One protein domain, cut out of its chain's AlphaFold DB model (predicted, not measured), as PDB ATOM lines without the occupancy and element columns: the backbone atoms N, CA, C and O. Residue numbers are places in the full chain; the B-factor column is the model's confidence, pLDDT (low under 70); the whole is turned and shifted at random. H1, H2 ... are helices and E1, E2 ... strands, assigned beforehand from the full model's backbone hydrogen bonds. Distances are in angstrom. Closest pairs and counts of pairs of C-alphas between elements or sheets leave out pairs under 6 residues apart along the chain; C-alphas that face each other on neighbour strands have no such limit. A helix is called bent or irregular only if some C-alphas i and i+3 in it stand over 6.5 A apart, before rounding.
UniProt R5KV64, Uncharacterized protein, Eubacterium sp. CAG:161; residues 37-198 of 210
ATOM      1  N   SER A  37     191.871 189.776 167.935       75.69
ATOM      2  CA  SER A  37     190.824 188.842 167.505       75.69
ATOM      3  C   SER A  37     189.410 189.343 167.821       75.69
ATOM      4  O   SER A  37     188.509 189.144 167.023       75.69
ATOM      5  N   LEU A  38     189.209 190.040 168.950       77.19
ATOM      6  CA  LEU A  38     187.890 190.531 169.373       77.19
ATOM      7  C   LEU A  38     187.255 191.547 168.418       77.19
ATOM      8  O   LEU A  38     186.043 191.717 168.487       77.19
ATOM      9  N   ASN A  39     188.053 192.225 167.595       78.38
ATOM     10  CA  ASN A  39     187.564 193.249 166.670       78.38
ATOM     11  C   ASN A  39     187.338 192.705 165.257       78.38
ATOM     12  O   ASN A  39     186.912 193.449 164.384       78.38
ATOM     13  N   PHE A  40     187.669 191.437 165.025       75.56
ATOM     14  CA  PHE A  40     187.310 190.750 163.798       75.56
ATOM     15  C   PHE A  40     185.862 190.286 163.920       75.56
ATOM     16  O   PHE A  40     185.534 189.514 164.833       75.56
ATOM     17  N   ASP A  41     185.011 190.799 163.032       69.06
ATOM     18  CA  ASP A  41     183.598 190.440 162.986       69.06
ATOM     19  C   ASP A  41     183.431 188.945 162.682       69.06
ATOM     20  O   ASP A  41     184.354 188.268 162.219       69.06
ATOM     21  N   LEU A  42     182.250 188.397 162.986       65.69
ATOM     22  CA  LEU A  42     181.909 187.032 162.579       65.69
ATOM     23  C   LEU A  42     182.189 186.898 161.083       65.69
ATOM     24  O   LEU A  42     181.643 187.667 160.300       65.69
ATOM     25  N   CYS A  43     183.055 185.952 160.713       66.38
ATOM     26  CA  CYS A  43     183.460 185.749 159.330       66.38
ATOM     27  C   CYS A  43     182.210 185.425 158.501       66.38
ATOM     28  O   CYS A  43     181.700 184.299 158.548       66.38
ATOM     29  N   GLU A  44     181.676 186.416 157.790       58.28
ATOM     30  CA  GLU A  44     180.654 186.169 156.788       58.28
ATOM     31  C   GLU A  44     181.309 185.322 155.693       58.28
ATOM     32  O   GLU A  44     182.448 185.568 155.295       58.28
ATOM     33  N   LYS A  45     180.634 184.252 155.262       60.94
ATOM     34  CA  LYS A  45     181.152 183.288 154.275       60.94
ATOM     35  C   LYS A  45     181.173 183.874 152.856       60.94
ATOM     36  O   LYS A  45     180.723 183.233 151.911       60.94
ATOM     37  N   GLU A  46     181.623 185.110 152.712       68.00
ATOM     38  CA  GLU A  46     181.743 185.795 151.438       68.00
ATOM     39  C   GLU A  46     183.206 185.791 150.979       68.00
ATOM     40  O   GLU A  46     184.136 185.988 151.763       68.00
ATOM     41  N   GLY A  47     183.406 185.547 149.684       79.94
ATOM     42  CA  GLY A  47     184.729 185.386 149.081       79.94
ATOM     43  C   GLY A  47     185.225 183.937 149.035       79.94
ATOM     44  O   GLY A  47     184.658 183.030 149.636       79.94
ATOM     45  N   ASN A  48     186.284 183.724 148.254       90.50
ATOM     46  CA  ASN A  48     187.034 182.473 148.213       90.50
ATOM     47  C   ASN A  48     188.510 182.797 147.888       90.50
ATOM     48  O   ASN A  48     188.820 183.042 146.717       90.50
ATOM     49  N   PRO A  49     189.417 182.872 148.882       93.44
ATOM     50  CA  PRO A  49     189.246 182.412 150.267       93.44
ATOM     51  C   PRO A  49     188.216 183.200 151.083       93.44
ATOM     52  O   PRO A  49     187.946 184.361 150.776       93.44
ATOM     53  N   ILE A  50     187.675 182.573 152.129       92.62
ATOM     54  CA  ILE A  50     186.777 183.222 153.093       92.62
ATOM     55  C   ILE A  50     187.555 184.321 153.822       92.62
ATOM     56  O   ILE A  50     188.659 184.083 154.322       92.62
ATOM     57  N   MET A  51     186.972 185.515 153.897       91.44
ATOM     58  CA  MET A  51     187.607 186.687 154.498       91.44
ATOM     59  C   MET A  51     186.946 187.067 155.821       91.44
ATOM     60  O   MET A  51     185.747 186.894 156.022       91.44
ATOM     61  N   CYS A  52     187.738 187.619 156.735       90.25
ATOM     62  CA  CYS A  52     187.250 188.174 157.989       90.25
ATOM     63  C   CYS A  52     187.802 189.585 158.178       90.25
ATOM     64  O   CYS A  52     189.019 189.763 158.272       90.25
ATOM     65  N   CYS A  53     186.912 190.577 158.206       89.56
ATOM     66  CA  CYS A  53     187.259 191.989 158.317       89.56
ATOM     67  C   CYS A  53     187.247 192.478 159.766       89.56
ATOM     68  O   CYS A  53     186.590 191.929 160.649       89.56
ATOM     69  N   ASN A  54     188.001 193.545 159.980       88.88
ATOM     70  CA  ASN A  54     188.047 194.336 161.189       88.88
ATOM     71  C   ASN A  54     188.155 195.801 160.766       88.88
ATOM     72  O   ASN A  54     189.249 196.316 160.514       88.88
ATOM     73  N   ASP A  55     187.010 196.471 160.698       86.50
ATOM     74  CA  ASP A  55     186.913 197.846 160.200       86.50
ATOM     75  C   ASP A  55     187.576 198.857 161.140       86.50
ATOM     76  O   ASP A  55     188.150 199.857 160.707       86.50
ATOM     77  N   ILE A  56     187.564 198.572 162.447       84.69
ATOM     78  CA  ILE A  56     188.315 199.343 163.451       84.69
ATOM     79  C   ILE A  56     189.823 199.219 163.160       84.69
ATOM     80  O   ILE A  56     190.579 200.187 163.269       84.69
ATOM     81  N   GLY A  57     190.214 198.003 162.767       83.62
ATOM     82  CA  GLY A  57     191.478 197.511 162.222       83.62
ATOM     83  C   GLY A  57     192.031 198.258 161.031       83.62
ATOM     84  O   GLY A  57     193.246 198.446 160.912       83.62
ATOM     85  N   ASN A  58     191.123 198.589 160.113       89.88
ATOM     86  CA  ASN A  58     191.424 198.642 158.691       89.88
ATOM     87  C   ASN A  58     192.256 197.417 158.250       89.88
ATOM     88  O   ASN A  58     193.308 197.543 157.606       89.88
ATOM     89  N   CYS A  59     191.847 196.226 158.692       91.94
ATOM     90  CA  CYS A  59     192.548 194.986 158.392       91.94
ATOM     91  C   CYS A  59     191.597 193.803 158.190       91.94
ATOM     92  O   CYS A  59     190.488 193.774 158.705       91.94
ATOM     93  N   ALA A  60     192.058 192.821 157.421       92.56
ATOM     94  CA  ALA A  60     191.354 191.585 157.130       92.56
ATOM     95  C   ALA A  60     192.295 190.372 157.221       92.56
ATOM     96  O   ALA A  60     193.520 190.491 157.049       92.56
ATOM     97  N   ILE A  61     191.699 189.210 157.487       92.81
ATOM     98  CA  ILE A  61     192.334 187.888 157.531       92.81
ATOM     99  C   ILE A  61     191.768 187.049 156.386       92.81
ATOM    100  O   ILE A  61     190.550 186.952 156.248       92.81
ATOM    101  N   ALA A  62     192.644 186.416 155.606       94.19
ATOM    102  CA  ALA A  62     192.259 185.396 154.636       94.19
ATOM    103  C   ALA A  62     192.327 184.006 155.281       94.19
ATOM    104  O   ALA A  62     193.388 183.615 155.769       94.19
ATOM    105  N   GLY A  63     191.208 183.286 155.300       93.12
ATOM    106  CA  GLY A  63     191.083 181.944 155.867       93.12
ATOM    107  C   GLY A  63     190.921 180.870 154.797       93.12
ATOM    108  O   GLY A  63     191.593 180.897 153.770       93.12
ATOM    109  N   THR A  64     190.039 179.906 155.042       92.38
ATOM    110  CA  THR A  64     189.840 178.728 154.190       92.38
ATOM    111  C   THR A  64     189.547 179.072 152.728       92.38
ATOM    112  O   THR A  64     188.706 179.922 152.432       92.38
ATOM    113  N   TYR A  65     190.215 178.365 151.817       95.06
ATOM    114  CA  TYR A  65     189.914 178.336 150.390       95.06
ATOM    115  C   TYR A  65     189.141 177.060 150.044       95.06
ATOM    116  O   TYR A  65     189.612 175.952 150.301       95.06
ATOM    117  N   GLU A  66     187.964 177.205 149.443       94.62
ATOM    118  CA  GLU A  66     187.144 176.087 148.977       94.62
ATOM    119  C   GLU A  66     187.505 175.771 147.520       94.62
ATOM    120  O   GLU A  66     187.167 176.524 146.602       94.62
ATOM    121  N   TRP A  67     188.222 174.668 147.290       96.44
ATOM    122  CA  TRP A  67     188.606 174.251 145.944       96.44
ATOM    123  C   TRP A  67     187.454 173.525 145.245       96.44
ATOM    124  O   TRP A  67     186.844 172.616 145.799       96.44
ATOM    125  N   ASP A  68     187.191 173.880 143.988       94.75
ATOM    126  CA  ASP A  68     186.128 173.292 143.164       94.75
ATOM    127  C   ASP A  68     186.543 172.001 142.431       94.75
ATOM    128  O   ASP A  68     185.779 171.460 141.631       94.75
ATOM    129  N   GLY A  69     187.766 171.514 142.656       94.75
ATOM    130  CA  GLY A  69     188.317 170.340 141.974       94.75
ATOM    131  C   GLY A  69     188.896 170.627 140.583       94.75
ATOM    132  O   GLY A  69     189.427 169.716 139.944       94.75
ATOM    133  N   SER A  70     188.822 171.868 140.092       95.75
ATOM    134  CA  SER A  70     189.287 172.244 138.755       95.75
ATOM    135  C   SER A  70     190.744 172.720 138.744       95.75
ATOM    136  O   SER A  70     191.250 173.279 139.714       95.75
ATOM    137  N   GLU A  71     191.429 172.582 137.605       95.12
ATOM    138  CA  GLU A  71     192.783 173.142 137.434       95.12
ATOM    139  C   GLU A  71     192.807 174.675 137.542       95.12
ATOM    140  O   GLU A  71     193.788 175.245 138.009       95.12
ATOM    141  N   LYS A  72     191.722 175.359 137.146       93.69
ATOM    142  CA  LYS A  72     191.615 176.820 137.287       93.69
ATOM    143  C   LYS A  72     191.496 177.235 138.753       93.69
ATOM    144  O   LYS A  72     192.082 178.242 139.135       93.69
ATOM    145  N   GLY A  73     190.798 176.439 139.562       94.88
ATOM    146  CA  GLY A  73     190.670 176.626 141.006       94.88
ATOM    147  C   GLY A  73     191.951 176.341 141.795       94.88
ATOM    148  O   GLY A  73     191.955 176.474 143.010       94.88
ATOM    149  N   LYS A  74     193.059 175.956 141.148       97.25
ATOM    150  CA  LYS A  74     194.351 175.811 141.837       97.25
ATOM    151  C   LYS A  74     195.107 177.125 141.996       97.25
ATOM    152  O   LYS A  74     196.165 177.137 142.613       97.25
ATOM    153  N   GLU A  75     194.607 178.225 141.438       97.81
ATOM    154  CA  GLU A  75     195.180 179.552 141.653       97.81
ATOM    155  C   GLU A  75     194.407 180.300 142.745       97.81
ATOM    156  O   GLU A  75     193.269 180.721 142.549       97.81
ATOM    157  N   ILE A  76     195.056 180.489 143.893       97.50
ATOM    158  CA  ILE A  76     194.523 181.191 145.059       97.50
ATOM    159  C   ILE A  76     195.127 182.593 145.085       97.50
ATOM    160  O   ILE A  76     196.349 182.756 145.062       97.50
ATOM    161  N   VAL A  77     194.282 183.620 145.155       97.19
ATOM    162  CA  VAL A  77     194.724 185.017 145.211       97.19
ATOM    163  C   VAL A  77     194.365 185.608 146.564       97.19
ATOM    164  O   VAL A  77     193.192 185.718 146.907       97.19
ATOM    165  N   ILE A  78     195.384 186.032 147.307       97.31
ATOM    166  CA  ILE A  78     195.239 186.851 148.508       97.31
ATOM    167  C   ILE A  78     195.402 188.311 148.073       97.31
ATOM    168  O   ILE A  78     196.530 188.727 147.773       97.31
ATOM    169  N   PRO A  79     194.305 189.085 147.965       95.44
ATOM    170  CA  PRO A  79     194.369 190.438 147.433       95.44
ATOM    171  C   PRO A  79     195.066 191.392 148.413       95.44
ATOM    172  O   PRO A  79     195.291 191.071 149.576       95.44
ATOM    173  N   ASP A  80     195.407 192.593 147.944       97.38
ATOM    174  CA  ASP A  80     195.929 193.652 148.818       97.38
ATOM    175  C   ASP A  80     194.876 194.111 149.839       97.38
ATOM    176  O   ASP A  80     195.201 194.413 150.990       97.38
ATOM    177  N   GLU A  81     193.624 194.200 149.397       95.69
ATOM    178  CA  GLU A  81     192.494 194.728 150.151       95.69
ATOM    179  C   GLU A  81     191.245 193.879 149.886       95.69
ATOM    180  O   GLU A  81     191.083 193.317 148.801       95.69
ATOM    181  N   TRP A  82     190.372 193.799 150.882       93.12
ATOM    182  CA  TRP A  82     189.058 193.179 150.815       93.12
ATOM    183  C   TRP A  82     188.068 194.072 151.553       93.12
ATOM    184  O   TRP A  82     188.338 194.464 152.684       93.12
ATOM    185  N   ASP A  83     186.967 194.428 150.898       91.31
ATOM    186  CA  ASP A  83     185.937 195.318 151.450       91.31
ATOM    187  C   ASP A  83     186.506 196.589 152.123       91.31
ATOM    188  O   ASP A  83     186.232 196.914 153.273       91.31
ATOM    189  N   GLY A  84     187.433 197.265 151.433       91.56
ATOM    190  CA  GLY A  84     188.106 198.473 151.932       91.56
ATOM    191  C   GLY A  84     189.144 198.252 153.043       91.56
ATOM    192  O   GLY A  84     189.847 199.198 153.400       91.56
ATOM    193  N   ASN A  85     189.291 197.024 153.547       92.62
ATOM    194  CA  ASN A  85     190.245 196.643 154.582       92.62
ATOM    195  C   ASN A  85     191.505 196.013 153.988       92.62
ATOM    196  O   ASN A  85     191.446 195.234 153.041       92.62
ATOM    197  N   LYS A  86     192.677 196.270 154.575       95.81
ATOM    198  CA  LYS A  86     193.928 195.642 154.117       95.81
ATOM    199  C   LYS A  86     193.985 194.172 154.506       95.81
ATOM    200  O   LYS A  86     193.924 193.860 155.693       95.81
ATOM    201  N   VAL A  87     194.224 193.265 153.562       95.25
ATOM    202  CA  VAL A  87     194.474 191.861 153.917       95.25
ATOM    203  C   VAL A  87     195.877 191.755 154.497       95.25
ATOM    204  O   VAL A  87     196.875 191.964 153.809       95.25
ATOM    205  N   THR A  88     195.955 191.487 155.798       95.50
ATOM    206  CA  THR A  88     197.222 191.532 156.541       95.50
ATOM    207  C   THR A  88     197.654 190.182 157.084       95.50
ATOM    208  O   THR A  88     198.848 190.007 157.335       95.50
ATOM    209  N   LYS A  89     196.737 189.220 157.225       94.50
ATOM    210  CA  LYS A  89     197.049 187.903 157.784       94.50
ATOM    211  C   LYS A  89     196.534 186.768 156.912       94.50
ATOM    212  O   LYS A  89     195.458 186.874 156.322       94.50
ATOM    213  N   LEU A  90     197.313 185.694 156.872       94.88
ATOM    214  CA  LEU A  90     196.924 184.399 156.334       94.88
ATOM    215  C   LEU A  90     196.610 183.492 157.527       94.88
ATOM    216  O   LEU A  90     197.517 183.101 158.264       94.88
ATOM    217  N   GLY A  91     195.323 183.258 157.763       93.00
ATOM    218  CA  GLY A  91     194.804 182.665 158.989       93.00
ATOM    219  C   GLY A  91     195.053 183.513 160.245       93.00
ATOM    220  O   GLY A  91     195.730 184.544 160.221       93.00
ATOM    221  N   GLY A  92     194.493 183.086 161.373       90.00
ATOM    222  CA  GLY A  92     194.609 183.770 162.657       90.00
ATOM    223  C   GLY A  92     193.491 183.400 163.625       90.00
ATOM    224  O   GLY A  92     193.117 182.237 163.748       90.00
ATOM    225  N   PHE A  93     192.970 184.404 164.331       88.00
ATOM    226  CA  PHE A  93     191.913 184.242 165.328       88.00
ATOM    227  C   PHE A  93     190.912 185.391 165.239       88.00
ATOM    228  O   PHE A  93     191.309 186.534 165.012       88.00
ATOM    229  N   TYR A  94     189.643 185.110 165.523       86.31
ATOM    230  CA  TYR A  94     188.565 186.103 165.592       86.31
ATOM    231  C   TYR A  94     187.737 185.951 166.877       86.31
ATOM    232  O   TYR A  94     187.915 185.008 167.661       86.31
ATOM    233  N   GLY A  95     186.865 186.922 167.152       83.12
ATOM    234  CA  GLY A  95     186.085 187.007 168.382       83.12
ATOM    235  C   GLY A  95     186.929 186.788 169.647       83.12
ATOM    236  O   GLY A  95     188.003 187.365 169.839       83.12
ATOM    237  N   ARG A  96     186.467 185.898 170.532       82.38
ATOM    238  CA  ARG A  96     187.133 185.577 171.811       82.38
ATOM    239  C   ARG A  96     188.340 184.630 171.677       82.38
ATOM    240  O   ARG A  96     188.685 183.968 172.651       82.38
ATOM    241  N   GLY A  97     188.971 184.577 170.504       82.00
ATOM    242  CA  GLY A  97     190.107 183.696 170.224       82.00
ATOM    243  C   GLY A  97     189.701 182.397 169.532       82.00
ATOM    244  O   GLY A  97     190.344 181.375 169.739       82.00
ATOM    245  N   VAL A  98     188.624 182.422 168.744       85.69
ATOM    246  CA  VAL A  98     188.246 181.283 167.904       85.69
ATOM    247  C   VAL A  98     189.265 181.187 166.766       85.69
ATOM    248  O   VAL A  98     189.513 182.210 166.117       85.69
ATOM    249  N   PRO A  99     189.897 180.021 166.545       87.31
ATOM    250  CA  PRO A  99     190.852 179.857 165.460       87.31
ATOM    251  C   PRO A  99     190.153 180.009 164.109       87.31
ATOM    252  O   PRO A  99     189.037 179.530 163.908       87.31
ATOM    253  N   PHE A 100     190.828 180.679 163.185       88.38
ATOM    254  CA  PHE A 100     190.411 180.827 161.799       88.38
ATOM    255  C   PHE A 100     191.601 180.495 160.914       88.38
ATOM    256  O   PHE A 100     192.442 181.348 160.634       88.38
ATOM    257  N   GLY A 101     191.720 179.211 160.582       89.81
ATOM    258  CA  GLY A 101     192.835 178.681 159.812       89.81
ATOM    259  C   GLY A 101     192.792 179.114 158.347       89.81
ATOM    260  O   GLY A 101     191.723 179.231 157.747       89.81
ATOM    261  N   PHE A 102     193.963 179.324 157.754       93.56
ATOM    262  CA  PHE A 102     194.128 179.240 156.311       93.56
ATOM    263  C   PHE A 102     194.404 177.787 155.939       93.56
ATOM    264  O   PHE A 102     195.412 177.226 156.354       93.56
ATOM    265  N   GLY A 103     193.522 177.205 155.141       93.06
ATOM    266  CA  GLY A 103     193.635 175.840 154.644       93.06
ATOM    267  C   GLY A 103     192.919 175.712 153.308       93.06
ATOM    268  O   GLY A 103     192.222 176.636 152.880       93.06
ATOM    269  N   ILE A 104     193.093 174.576 152.642       94.88
ATOM    270  CA  ILE A 104     192.437 174.285 151.366       94.88
ATOM    271  C   ILE A 104     191.479 173.125 151.586       94.88
ATOM    272  O   ILE A 104     191.901 172.017 151.897       94.88
ATOM    273  N   THR A 105     190.188 173.372 151.403       92.69
ATOM    274  CA  THR A 105     189.165 172.331 151.480       92.69
ATOM    275  C   THR A 105     188.938 171.734 150.102       92.69
ATOM    276  O   THR A 105     188.726 172.458 149.129       92.69
ATOM    277  N   PHE A 106     188.974 170.405 150.021       93.69
ATOM    278  CA  PHE A 106     188.689 169.684 148.789       93.69
ATOM    279  C   PHE A 106     187.183 169.436 148.623       93.69
ATOM    280  O   PHE A 106     186.442 169.403 149.611       93.69
ATOM    281  N   PRO A 107     186.718 169.211 147.382       93.69
ATOM    282  CA  PRO A 107     185.363 168.744 147.129       93.69
ATOM    283  C   PRO A 107     185.027 167.462 147.904       93.69
ATOM    284  O   PRO A 107     185.900 166.629 148.157       93.69
ATOM    285  N   LYS A 108     183.744 167.262 148.225       89.94
ATOM    286  CA  LYS A 108     183.277 166.122 149.039       89.94
ATOM    287  C   LYS A 108     183.612 164.754 148.445       89.94
ATOM    288  O   LYS A 108     183.672 163.781 149.178       89.94
ATOM    289  N   GLU A 109     183.834 164.645 147.137       90.25
ATOM    290  CA  GLU A 109     184.280 163.399 146.507       90.25
ATOM    291  C   GLU A 109     185.733 163.004 146.836       90.25
ATOM    292  O   GLU A 109     186.185 161.951 146.387       90.25
ATOM    293  N   TYR A 110     186.475 163.843 147.565       91.69
ATOM    294  CA  TYR A 110     187.764 163.517 148.179       91.69
ATOM    295  C   TYR A 110     187.598 163.196 149.671       91.69
ATOM    296  O   TYR A 110     188.379 163.634 150.517       91.69
ATOM    297  N   SER A 111     186.558 162.430 149.981       88.69
ATOM    298  CA  SER A 111     186.426 161.713 151.236       88.69
ATOM    299  C   SER A 111     186.167 160.236 150.951       88.69
ATOM    300  O   SER A 111     185.653 159.846 149.896       88.69
ATOM    301  N   ILE A 112     186.536 159.395 151.909       86.25
ATOM    302  CA  ILE A 112     186.132 157.993 151.946       86.25
ATOM    303  C   ILE A 112     185.491 157.717 153.297       86.25
ATOM    304  O   ILE A 112     185.781 158.387 154.289       86.25
ATOM    305  N   THR A 113     184.630 156.712 153.328       84.31
ATOM    306  CA  THR A 113     183.952 156.273 154.542       84.31
ATOM    307  C   THR A 113     184.430 154.873 154.903       84.31
ATOM    308  O   THR A 113     184.434 153.994 154.041       84.31
ATOM    309  N   ASP A 114     184.775 154.653 156.168       74.50
ATOM    310  CA  ASP A 114     185.002 153.323 156.738       74.50
ATOM    311  C   ASP A 114     184.007 153.088 157.879       74.50
ATOM    312  O   ASP A 114     183.799 153.948 158.728       74.50
ATOM    313  N   ASN A 115     183.309 151.951 157.853       77.06
ATOM    314  CA  ASN A 115     182.240 151.604 158.805       77.06
ATOM    315  C   ASN A 115     181.150 152.679 159.031       77.06
ATOM    316  O   ASN A 115     180.478 152.679 160.060       77.06
ATOM    317  N   GLY A 116     180.921 153.560 158.054       76.75
ATOM    318  CA  GLY A 116     179.939 154.647 158.152       76.75
ATOM    319  C   GLY A 116     180.493 155.971 158.691       76.75
ATOM    320  O   GLY A 116     179.737 156.937 158.750       76.75
ATOM    321  N   GLU A 117     181.786 156.045 159.021       79.00
ATOM    322  CA  GLU A 117     182.471 157.269 159.451       79.00
ATOM    323  C   GLU A 117     183.415 157.787 158.356       79.00
ATOM    324  O   GLU A 117     184.100 157.009 157.690       79.00
ATOM    325  N   GLU A 118     183.432 159.104 158.126       80.31
ATOM    326  CA  GLU A 118     184.397 159.718 157.209       80.31
ATOM    327  C   GLU A 118     185.811 159.590 157.781       80.31
ATOM    328  O   GLU A 118     186.063 159.917 158.942       80.31
ATOM    329  N   ILE A 119     186.739 159.112 156.954       77.12
ATOM    330  CA  ILE A 119     188.149 159.058 157.322       77.12
ATOM    331  C   ILE A 119     188.748 160.443 157.119       77.12
ATOM    332  O   ILE A 119     188.725 160.980 156.009       77.12
ATOM    333  N   TYR A 120     189.355 160.967 158.178       71.50
ATOM    334  CA  TYR A 120     190.093 162.218 158.143       71.50
ATOM    335  C   TYR A 120     191.543 162.004 158.561       71.50
ATOM    336  O   TYR A 120     191.822 161.398 159.595       71.50
ATOM    337  N   VAL A 121     192.467 162.532 157.766       80.81
ATOM    338  CA  VAL A 121     193.905 162.440 158.016       80.81
ATOM    339  C   VAL A 121     194.443 163.862 158.127       80.81
ATOM    340  O   VAL A 121     194.823 164.474 157.135       80.81
ATOM    341  N   TYR A 122     194.423 164.398 159.346       74.81
ATOM    342  CA  TYR A 122     194.720 165.808 159.629       74.81
ATOM    343  C   TYR A 122     196.213 166.127 159.832       74.81
ATOM    344  O   TYR A 122     196.564 167.227 160.244       74.81
ATOM    345  N   ASN A 123     197.102 165.140 159.695       78.31
ATOM    346  CA  ASN A 123     198.556 165.327 159.712       78.31
ATOM    347  C   ASN A 123     199.284 164.039 159.305       78.31
ATOM    348  O   ASN A 123     198.718 162.945 159.334       78.31
ATOM    349  N   GLU A 124     200.579 164.174 159.015       78.25
ATOM    350  CA  GLU A 124     201.467 163.070 158.638       78.25
ATOM    351  C   GLU A 124     201.578 161.978 159.723       78.25
ATOM    352  O   GLU A 124     201.707 160.798 159.408       78.25
ATOM    353  N   GLY A 125     201.467 162.332 161.008       79.81
ATOM    354  CA  GLY A 125     201.541 161.367 162.112       79.81
ATOM    355  C   GLY A 125     200.439 160.302 162.060       79.81
ATOM    356  O   GLY A 125     200.691 159.133 162.369       79.81
ATOM    357  N   LEU A 126     199.249 160.680 161.585       81.62
ATOM    358  CA  LEU A 126     198.100 159.780 161.434       81.62
ATOM    359  C   LEU A 126     198.239 158.821 160.242       81.62
ATOM    360  O   LEU A 126     197.548 157.807 160.197       81.62
ATOM    361  N   LEU A 127     199.166 159.068 159.306       83.19
ATOM    362  CA  LEU A 127     199.428 158.149 158.189       83.19
ATOM    363  C   LEU A 127     199.890 156.770 158.664       83.19
ATOM    364  O   LEU A 127     199.648 155.768 157.991       83.19
ATOM    365  N   SER A 128     200.556 156.719 159.821       82.25
ATOM    366  CA  SER A 128     201.021 155.473 160.434       82.25
ATOM    367  C   SER A 128     199.889 154.610 161.007       82.25
ATOM    368  O   SER A 128     200.069 153.406 161.183       82.25
ATOM    369  N   GLU A 129     198.719 155.202 161.265       83.81
ATOM    370  CA  GLU A 129     197.535 154.512 161.790       83.81
ATOM    371  C   GLU A 129     196.693 153.877 160.672       83.81
ATOM    372  O   GLU A 129     195.822 153.041 160.926       83.81
ATOM    373  N   ILE A 130     196.971 154.234 159.414       82.38
ATOM    374  CA  ILE A 130     196.267 153.715 158.246       82.38
ATOM    375  C   ILE A 130     196.699 152.268 157.976       82.38
ATOM    376  O   ILE A 130     197.860 151.972 157.701       82.38
ATOM    377  N   THR A 131     195.730 151.352 158.014       83.19
ATOM    378  CA  THR A 131     195.964 149.904 157.863       83.19
ATOM    379  C   THR A 131     195.788 149.386 156.434       83.19
ATOM    380  O   THR A 131     196.211 148.268 156.122       83.19
ATOM    381  N   TYR A 132     195.181 150.176 155.547       80.94
ATOM    382  CA  TYR A 132     195.025 149.849 154.130       80.94
ATOM    383  C   TYR A 132     196.194 150.386 153.295       80.94
ATOM    384  O   TYR A 132     196.919 151.289 153.702       80.94
ATOM    385  N   ARG A 133     196.388 149.831 152.093       87.06
ATOM    386  CA  ARG A 133     197.381 150.360 151.148       87.06
ATOM    387  C   ARG A 133     196.878 151.662 150.537       87.06
ATOM    388  O   ARG A 133     195.734 151.719 150.092       87.06
ATOM    389  N   TYR A 134     197.755 152.652 150.465       90.94
ATOM    390  CA  TYR A 134     197.478 153.936 149.843       90.94
ATOM    391  C   TYR A 134     198.695 154.451 149.076       90.94
ATOM    392  O   TYR A 134     199.830 154.087 149.380       90.94
ATOM    393  N   ASP A 135     198.431 155.332 148.116       93.12
ATOM    394  CA  ASP A 135     199.431 156.196 147.490       93.12
ATOM    395  C   ASP A 135     199.233 157.640 147.975       93.12
ATOM    396  O   ASP A 135     198.106 158.049 148.248       93.12
ATOM    397  N   ILE A 136     200.305 158.431 148.053       92.81
ATOM    398  CA  ILE A 136     200.225 159.875 148.329       92.81
ATOM    399  C   ILE A 136     200.453 160.639 147.029       92.81
ATOM    400  O   ILE A 136     201.370 160.330 146.264       92.81
ATOM    401  N   LYS A 137     199.627 161.657 146.783       95.19
ATOM    402  CA  LYS A 137     199.767 162.542 145.631       95.19
ATOM    403  C   LYS A 137     199.650 164.003 146.041       95.19
ATOM    404  O   LYS A 137     198.592 164.440 146.484       95.19
ATOM    405  N   ASN A 138     200.694 164.774 145.760       95.56
ATOM    406  CA  ASN A 138     200.650 166.221 145.921       95.56
ATOM    407  C   ASN A 138     199.716 166.865 144.886       95.56
ATOM    408  O   ASN A 138     199.711 166.512 143.700       95.56
ATOM    409  N   VAL A 139     198.936 167.838 145.344       96.62
ATOM    410  CA  VAL A 139     198.134 168.738 144.518       96.62
ATOM    411  C   VAL A 139     198.684 170.138 144.719       96.62
ATOM    412  O   VAL A 139     198.502 170.736 145.773       96.62
ATOM    413  N   VAL A 140     199.376 170.644 143.701       97.50
ATOM    414  CA  VAL A 140     200.057 171.939 143.771       97.50
ATOM    415  C   VAL A 140     199.068 173.078 143.533       97.50
ATOM    416  O   VAL A 140     198.453 173.154 142.468       97.50
ATOM    417  N   PHE A 141     198.954 173.982 144.501       98.12
ATOM    418  CA  PHE A 141     198.187 175.220 144.418       98.12
ATOM    419  C   PHE A 141     199.123 176.414 144.282       98.12
ATOM    420  O   PHE A 141     200.082 176.579 145.030       98.12
ATOM    421  N   LYS A 142     198.819 177.296 143.338       98.38
ATOM    422  CA  LYS A 142     199.530 178.553 143.168       98.38
ATOM    423  C   LYS A 142     198.941 179.605 144.103       98.38
ATOM    424  O   LYS A 142     197.834 180.077 143.860       98.38
ATOM    425  N   LEU A 143     199.685 180.010 145.127       98.12
ATOM    426  CA  LEU A 143     199.267 181.043 146.076       98.12
ATOM    427  C   LEU A 143     199.901 182.391 145.716       98.12
ATOM    428  O   LEU A 143     201.112 182.564 145.832       98.12
ATOM    429  N   LYS A 144     199.088 183.366 145.305       98.38
ATOM    430  CA  LYS A 144     199.522 184.741 145.018       98.38
ATOM    431  C   LYS A 144     199.252 185.645 146.215       98.38
ATOM    432  O   LYS A 144     198.102 185.847 146.587       98.38
ATOM    433  N   ILE A 145     200.306 186.219 146.786       97.94
ATOM    434  CA  ILE A 145     200.257 187.057 147.989       97.94
ATOM    435  C   ILE A 145     200.404 188.542 147.637       97.94
ATOM    436  O   ILE A 145     201.407 188.956 147.045       97.94
ATOM    437  N   GLY A 146     199.429 189.351 148.063       97.44
ATOM    438  CA  GLY A 146     199.443 190.811 147.966       97.44
ATOM    439  C   GLY A 146     200.508 191.508 148.828       97.44
ATOM    440  O   GLY A 146     201.221 190.904 149.631       97.44
ATOM    441  N   LYS A 147     200.638 192.826 148.673       98.12
ATOM    442  CA  LYS A 147     201.662 193.665 149.322       98.12
ATOM    443  C   LYS A 147     201.412 193.937 150.807       98.12
ATOM    444  O   LYS A 147     202.348 194.300 151.518       98.12
ATOM    445  N   ASN A 148     200.165 193.810 151.259       97.81
ATOM    446  CA  ASN A 148     199.753 194.176 152.617       97.81
ATOM    447  C   ASN A 148     199.880 193.024 153.629       97.81
ATOM    448  O   ASN A 148     199.832 193.282 154.834       97.81
ATOM    449  N   LEU A 149     200.092 191.784 153.165       97.06
ATOM    450  CA  LEU A 149     200.272 190.629 154.043       97.06
ATOM    451  C   LEU A 149     201.523 190.811 154.912       97.06
ATOM    452  O   LEU A 149     202.613 191.048 154.387       97.06
ATOM    453  N   LYS A 150     201.371 190.680 156.229       96.00
ATOM    454  CA  LYS A 150     202.444 190.857 157.220       96.00
ATOM    455  C   LYS A 150     202.621 189.668 158.164       96.00
ATOM    456  O   LYS A 150     203.650 189.582 158.824       96.00
ATOM    457  N   GLU A 151     201.648 188.761 158.217       94.75
ATOM    458  CA  GLU A 151     201.642 187.624 159.136       94.75
ATOM    459  C   GLU A 151     201.049 186.376 158.468       94.75
ATOM    460  O   GLU A 151     200.045 186.457 157.759       94.75
ATOM    461  N   VAL A 152     201.663 185.221 158.722       93.69
ATOM    462  CA  VAL A 152     201.042 183.905 158.525       93.69
ATOM    463  C   VAL A 152     200.741 183.397 159.926       93.69
ATOM    464  O   VAL A 152     201.664 183.040 160.654       93.69
ATOM    465  N   GLY A 153     199.479 183.524 160.334       86.50
ATOM    466  CA  GLY A 153     199.059 183.353 161.722       86.50
ATOM    467  C   GLY A 153     198.773 181.894 162.045       86.50
ATOM    468  O   GLY A 153     199.528 181.255 162.769       86.50
ATOM    469  N   ASN A 154     197.681 181.374 161.484       84.88
ATOM    470  CA  ASN A 154     197.282 179.976 161.625       84.88
ATOM    471  C   ASN A 154     197.061 179.372 160.236       84.88
ATOM    472  O   ASN A 154     195.971 179.501 159.688       84.88
ATOM    473  N   ALA A 155     198.095 178.796 159.632       83.44
ATOM    474  CA  ALA A 155     197.964 178.066 158.376       83.44
ATOM    475  C   ALA A 155     198.030 176.562 158.666       83.44
ATOM    476  O   ALA A 155     198.968 176.096 159.308       83.44
ATOM    477  N   GLU A 156     197.007 175.838 158.225       72.81
ATOM    478  CA  GLU A 156     196.784 174.413 158.465       72.81
ATOM    479  C   GLU A 156     196.658 173.746 157.085       72.81
ATOM    480  O   GLU A 156     195.589 173.715 156.480       72.81
ATOM    481  N   LEU A 157     197.793 173.311 156.528       77.44
ATOM    482  CA  LEU A 157     197.870 172.645 155.215       77.44
ATOM    483  C   LEU A 157     198.366 171.196 155.311       77.44
ATOM    484  O   LEU A 157     198.638 170.569 154.295       77.44
ATOM    485  N   CYS A 158     198.449 170.644 156.519       74.12
ATOM    486  CA  CYS A 158     198.956 169.297 156.780       74.12
ATOM    487  C   CYS A 158     197.922 168.177 156.546       74.12
ATOM    488  O   CYS A 158     198.207 167.009 156.822       74.12
ATOM    489  N   ASP A 159     196.742 168.520 156.030       85.38
ATOM    490  CA  ASP A 159     195.659 167.578 155.764       85.38
ATOM    491  C   ASP A 159     195.942 166.696 154.538       85.38
ATOM    492  O   ASP A 159     196.604 167.088 153.572       85.38
ATOM    493  N   TYR A 160     195.378 165.491 154.555       91.50
ATOM    494  CA  TYR A 160     195.354 164.563 153.433       91.50
ATOM    495  C   TYR A 160     193.907 164.188 153.112       91.50
ATOM    496  O   TYR A 160     193.162 163.721 153.974       91.50
ATOM    497  N   PHE A 161     193.528 164.342 151.844       91.94
ATOM    498  CA  PHE A 161     192.167 164.121 151.359       91.94
ATOM    499  C   PHE A 161     192.074 162.779 150.621       91.94
ATOM    500  O   PHE A 161     192.601 162.651 149.509       91.94
ATOM    501  N   PRO A 162     191.460 161.745 151.219       91.88
ATOM    502  CA  PRO A 162     191.422 160.416 150.633       91.88
ATOM    503  C   PRO A 162     190.386 160.315 149.510       91.88
ATOM    504  O   PRO A 162     189.262 160.793 149.628       91.88
ATOM    505  N   LYS A 163     190.721 159.601 148.436       92.00
ATOM    506  CA  LYS A 163     189.768 159.244 147.379       92.00
ATOM    507  C   LYS A 163     190.041 157.844 146.857       92.00
ATOM    508  O   LYS A 163     191.183 157.502 146.549       92.00
ATOM    509  N   ALA A 164     188.982 157.052 146.739       91.19
ATOM    510  CA  ALA A 164     189.038 155.735 146.125       91.19
ATOM    511  C   ALA A 164     188.817 155.827 144.607       91.19
ATOM    512  O   ALA A 164     187.953 156.569 144.134       91.19
ATOM    513  N   ASP A 165     189.584 155.056 143.836       90.44
ATOM    514  CA  ASP A 165     189.314 154.841 142.416       90.44
ATOM    515  C   ASP A 165     188.231 153.763 142.192       90.44
ATOM    516  O   ASP A 165     187.771 153.090 143.116       90.44
ATOM    517  N   ASN A 166     187.843 153.542 140.931       89.75
ATOM    518  CA  ASN A 166     186.832 152.537 140.564       89.75
ATOM    519  C   ASN A 166     187.246 151.081 140.872       89.75
ATOM    520  O   ASN A 166     186.440 150.168 140.701       89.75
ATOM    521  N   LYS A 167     188.506 150.841 141.247       89.12
ATOM    522  CA  LYS A 167     189.059 149.531 141.612       89.12
ATOM    523  C   LYS A 167     189.264 149.390 143.125       89.12
ATOM    524  O   LYS A 167     189.690 148.323 143.560       89.12
ATOM    525  N   GLY A 168     188.953 150.425 143.910       86.31
ATOM    526  CA  GLY A 168     189.131 150.456 145.359       86.31
ATOM    527  C   GLY A 168     190.547 150.810 145.824       86.31
ATOM    528  O   GLY A 168     190.833 150.656 147.007       86.31
ATOM    529  N   ASN A 169     191.436 151.278 144.938       90.81
ATOM    530  CA  ASN A 169     192.734 151.807 145.363       90.81
ATOM    531  C   ASN A 169     192.535 153.193 145.976       90.81
ATOM    532  O   ASN A 169     191.814 154.016 145.411       90.81
ATOM    533  N   ILE A 170     193.193 153.454 147.104       91.94
ATOM    534  CA  ILE A 170     193.067 154.717 147.831       91.94
ATOM    535  C   ILE A 170     194.265 155.610 147.514       91.94
ATOM    536  O   ILE A 170     195.417 155.195 147.619       91.94
ATOM    537  N   THR A 171     193.989 156.857 147.145       93.94
ATOM    538  CA  THR A 171     194.996 157.914 147.028       93.94
ATOM    539  C   THR A 171     194.707 159.004 148.050       93.94
ATOM    540  O   THR A 171     193.584 159.499 148.132       93.94
ATOM    541  N   LEU A 172     195.728 159.385 148.810       93.94
ATOM    542  CA  LEU A 172     195.723 160.515 149.726       93.94
ATOM    543  C   LEU A 172     196.238 161.747 148.982       93.94
ATOM    544  O   LEU A 172     197.412 161.820 148.613       93.94
ATOM    545  N   TYR A 173     195.350 162.698 148.717       94.69
ATOM    546  CA  TYR A 173     195.693 163.940 148.039       94.69
ATOM    547  C   TYR A 173     196.154 164.970 149.066       94.69
ATOM    548  O   TYR A 173     195.392 165.336 149.954       94.69
ATOM    549  N   HIS A 174     197.392 165.433 148.933       94.31
ATOM    550  CA  HIS A 174     198.007 166.378 149.859       94.31
ATOM    551  C   HIS A 174     198.145 167.757 149.186       94.31
ATOM    552  O   HIS A 174     198.799 167.847 148.141       94.31
ATOM    553  N   PRO A 175     197.498 168.824 149.690       95.12
ATOM    554  CA  PRO A 175     197.666 170.160 149.140       95.12
ATOM    555  C   PRO A 175     199.054 170.706 149.466       95.12
ATOM    556  O   PRO A 175     199.445 170.784 150.623       95.12
ATOM    557  N   VAL A 176     199.766 171.164 148.441       96.06
ATOM    558  CA  VAL A 176     201.048 171.862 148.600       96.06
ATOM    559  C   VAL A 176     201.021 173.173 147.831       96.06
ATOM    560  O   VAL A 176     200.244 173.336 146.886       96.06
ATOM    561  N   LEU A 177     201.854 174.129 148.224       97.56
ATOM    562  CA  LEU A 177     201.853 175.473 147.668       97.56
ATOM    563  C   LEU A 177     203.072 175.754 146.793       97.56
ATOM    564  O   LEU A 177     204.216 175.508 147.168       97.56
ATOM    565  N   TYR A 178     202.809 176.423 145.676       98.38
ATOM    566  CA  TYR A 178     203.781 177.227 144.951       98.38
ATOM    567  C   TYR A 178     203.436 178.707 145.144       98.38
ATOM    568  O   TYR A 178     202.437 179.211 144.624       98.38
ATOM    569  N   VAL A 179     204.258 179.422 145.903       98.44
ATOM    570  CA  VAL A 179     203.980 180.792 146.337       98.44
ATOM    571  C   VAL A 179     204.617 181.824 145.408       98.44
ATOM    572  O   VAL A 179     205.817 181.808 145.136       98.44
ATOM    573  N   GLU A 180     203.811 182.793 144.985       98.56
ATOM    574  CA  GLU A 180     204.249 184.056 144.401       98.56
ATOM    575  C   GLU A 180     203.904 185.193 145.360       98.56
ATOM    576  O   GLU A 180     202.773 185.316 145.822       98.56
ATOM    577  N   CYS A 181     204.864 186.066 145.648       98.44
ATOM    578  CA  CYS A 181     204.657 187.199 146.541       98.44
ATOM    579  C   CYS A 181     204.897 188.510 145.795       98.44
ATOM    580  O   CYS A 181     205.856 188.634 145.024       98.44
ATOM    581  N   SER A 182     204.033 189.496 146.034       98.25
ATOM    582  CA  SER A 182     204.200 190.845 145.507       98.25
ATOM    583  C   SER A 182     205.580 191.405 145.858       98.25
ATOM    584  O   SER A 182     206.024 191.363 147.006       98.25
ATOM    585  N   LYS A 183     206.254 192.004 144.868       97.38
ATOM    586  CA  LYS A 183     207.563 192.650 145.067       97.38
ATOM    587  C   LYS A 183     207.492 193.831 146.038       97.38
ATOM    588  O   LYS A 183     208.505 194.171 146.640       97.38
ATOM    589  N   GLU A 184     206.313 194.433 146.184       98.19
ATOM    590  CA  GLU A 184     206.051 195.547 147.097       98.19
ATOM    591  C   GLU A 184     205.740 195.092 148.530       98.19
ATOM    592  O   GLU A 184     205.667 195.932 149.429       98.19
ATOM    593  N   ASN A 185     205.565 193.784 148.766       98.44
ATOM    594  CA  ASN A 185     205.359 193.273 150.114       98.44
ATOM    595  C   ASN A 185     206.598 193.556 150.975       98.44
ATOM    596  O   ASN A 185     207.719 193.205 150.603       98.44
ATOM    597  N   LYS A 186     206.395 194.205 152.126       98.06
ATOM    598  CA  LYS A 186     207.472 194.660 153.026       98.06
ATOM    599  C   LYS A 186     207.913 193.615 154.047       98.06
ATOM    600  O   LYS A 186     208.980 193.772 154.632       98.06
ATOM    601  N   HIS A 187     207.112 192.579 154.263       98.19
ATOM    602  CA  HIS A 187     207.326 191.570 155.300       98.19
ATOM    603  C   HIS A 187     207.809 190.246 154.719       98.19
ATOM    604  O   HIS A 187     208.619 189.564 155.343       98.19
ATOM    605  N   PHE A 188     207.378 189.928 153.500       98.44
ATOM    606  CA  PHE A 188     207.680 188.674 152.833       98.44
ATOM    607  C   PHE A 188     208.244 188.868 151.433       98.44
ATOM    608  O   PHE A 188     208.039 189.891 150.774       98.44
ATOM    609  N   TYR A 189     208.943 187.840 150.971       98.56
ATOM    610  CA  TYR A 189     209.258 187.629 149.569       98.56
ATOM    611  C   TYR A 189     209.109 186.153 149.227       98.56
ATOM    612  O   TYR A 189     209.196 185.296 150.103       98.56
ATOM    613  N   ALA A 190     208.896 185.865 147.947       98.31
ATOM    614  CA  ALA A 190     208.898 184.501 147.446       98.31
ATOM    615  C   ALA A 190     210.160 184.241 146.626       98.31
ATOM    616  O   ALA A 190     210.605 185.107 145.866       98.31
ATOM    617  N   LYS A 191     210.718 183.043 146.772       98.19
ATOM    618  CA  LYS A 191     211.838 182.548 145.974       98.19
ATOM    619  C   LYS A 191     211.622 181.063 145.711       98.19
ATOM    620  O   LYS A 191     211.372 180.317 146.650       98.19
ATOM    621  N   ASP A 192     211.707 180.663 144.443       97.44
ATOM    622  CA  ASP A 192     211.555 179.268 144.006       97.44
ATOM    623  C   ASP A 192     210.267 178.608 144.548       97.44
ATOM    624  O   ASP A 192     210.293 177.495 145.060       97.44
ATOM    625  N   GLY A 193     209.144 179.339 144.506       97.88
ATOM    626  CA  GLY A 193     207.840 178.863 144.990       97.88
ATOM    627  C   GLY A 193     207.663 178.859 146.514       97.88
ATOM    628  O   GLY A 193     206.610 178.456 146.994       97.88
ATOM    629  N   LYS A 194     208.650 179.322 147.290       98.38
ATOM    630  CA  LYS A 194     208.624 179.289 148.762       98.38
ATOM    631  C   LYS A 194     208.581 180.689 149.359       98.38
ATOM    632  O   LYS A 194     209.167 181.613 148.794       98.38
ATOM    633  N   LEU A 195     207.885 180.852 150.486       98.19
ATOM    634  CA  LEU A 195     207.704 182.139 151.162       98.19
ATOM    635  C   LEU A 195     208.740 182.318 152.276       98.19
ATOM    636  O   LEU A 195     208.934 181.433 153.106       98.19
ATOM    637  N   TYR A 196     209.372 183.486 152.322       98.50
ATOM    638  CA  TYR A 196     210.408 183.818 153.296       98.50
ATOM    639  C   TYR A 196     210.114 185.154 153.968       98.50
ATOM    640  O   TYR A 196     209.630 186.097 153.330       98.50
ATOM    641  N   TYR A 197     210.459 185.260 155.248       98.12
ATOM    642  CA  TYR A 197     210.452 186.527 155.972       98.12
ATOM    643  C   TYR A 197     211.594 187.421 155.474       98.12
ATOM    644  O   TYR A 197     212.754 187.021 155.473       98.12
ATOM    645  N   ARG A 198     211.296 188.675 155.120       97.81
ATOM    646  CA  ARG A 198     212.325 189.660 154.728       97.81
ATOM    647  C   ARG A 198     213.234 190.084 155.874       97.81
ATOM    648  O   ARG A 198     214.343 190.531 155.624       97.81
TER     649      ARG A 198
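Overview. This is residues 37 to 198 of the 210 residues of an uncharacterized protein of Eubacterium sp. CAG:161 (UniProt R5KV64). Two long strands, E7 and E9, run side by side as the spine of an elongated, curled sheet; E3 lies beside E7 toward one end and the short E8 beside E9 toward the other. Small pieces gather at the end where E7 and E9 finish, with the three-stranded sheet E1 E2 E4 and the hairpin E5 and E6 toward one side and the hairpin E10 and E11 beside E9, while the one short helix H1 lies toward the opposite end and long links run between the two ends. The printed part has 162 residues, with one named helix and eleven named strands in the order E1 E2 E3 E4 E5 E6 H1 E7 E8 E9 E10 E11; the class is mostly strand, with under half of the residues in named elements. The largest sheet has the order E3 E7 E9 E8 and is mixed. The whole is compact, with a radius of gyration of the C-alphas of 17.1 A and spans of 52 by 37 by 28 A.

Arrangement. The largest sheet is strongly twisted, and from edge to edge the way across it turns by 160 degrees, curled like part of a barrel. Its inner strands E7, residues 134 to 145, and E9, residues 170 to 181, are parallel at 20 degrees, with N 139 and O 174 2.8 A apart and N 178 and O 141 2.8 A apart. The edge strand E3, residues 75 to 78, is parallel to E7 at 44 degrees, with N 76 and O 142 at 2.8 A. The other edge strand, E8, residues 161 to 164, forms a hairpin with E9, antiparallel at 141 degrees, with N 163 and O 171 at 2.9 A. E10, residues 188 to 191, and E11, residues 194 to 197, form a hairpin with N 189 and O 196 at 3.0 A; the closest C-alphas of E9 and E11 are those of Val 179 and Lys 194, 5.5 A apart. In the second sheet, E1, residues 51 to 54, and E2, residues 59 to 62, form a hairpin with N 52 and O 61 at 2.9 A. E2 is parallel to E4, residues 85 to 90, with N 60 and O 86 at 2.7 A. The closest C-alphas of E2 and E3 are those of Ala 62 and Ile 78, 7.0 A apart. E5, residues 92 to 94, and E6, residues 98 to 100, form a hairpin with N 92 and O 100 at 2.8 A; E4 and E5 meet only through their link. Residues 89 to 90 of E4 also pair, parallel, with residues 151 to 152. H1, residues 124 to 129, is not on the largest sheet; 0 of its 2 O i to N i+4 pairs are within hydrogen-bond range, and 2 of its 3 O i to N i+3 pairs are.

Along the chain. E7 runs 33.3 A, from C-alpha 134 at (197.478, 153.936, 149.843) to C-alpha 145 at (200.257, 187.057, 147.989). E9 runs 34.5 A and E4 14.1 A from first to last C-alpha. E1 begins at C-alpha 51, (187.607, 186.687, 154.498), and E11 ends at C-alpha 197, (210.452, 186.527, 155.972). H1 is neither bent nor irregular, but only just: C-alphas 125 and 128 are 6.2 A apart.

Size, cuts and confidence. The two C-alphas farthest apart are those of Ile 56 and Lys 167, at 54.4 A. The printed part has no cut. The links E2 to E3, E6 to H1 and E7 to E8 are long, with 12, 23 and 15 residues. The mean pLDDT of the printed part is 89.8, and residues 41 to 46 are under 70.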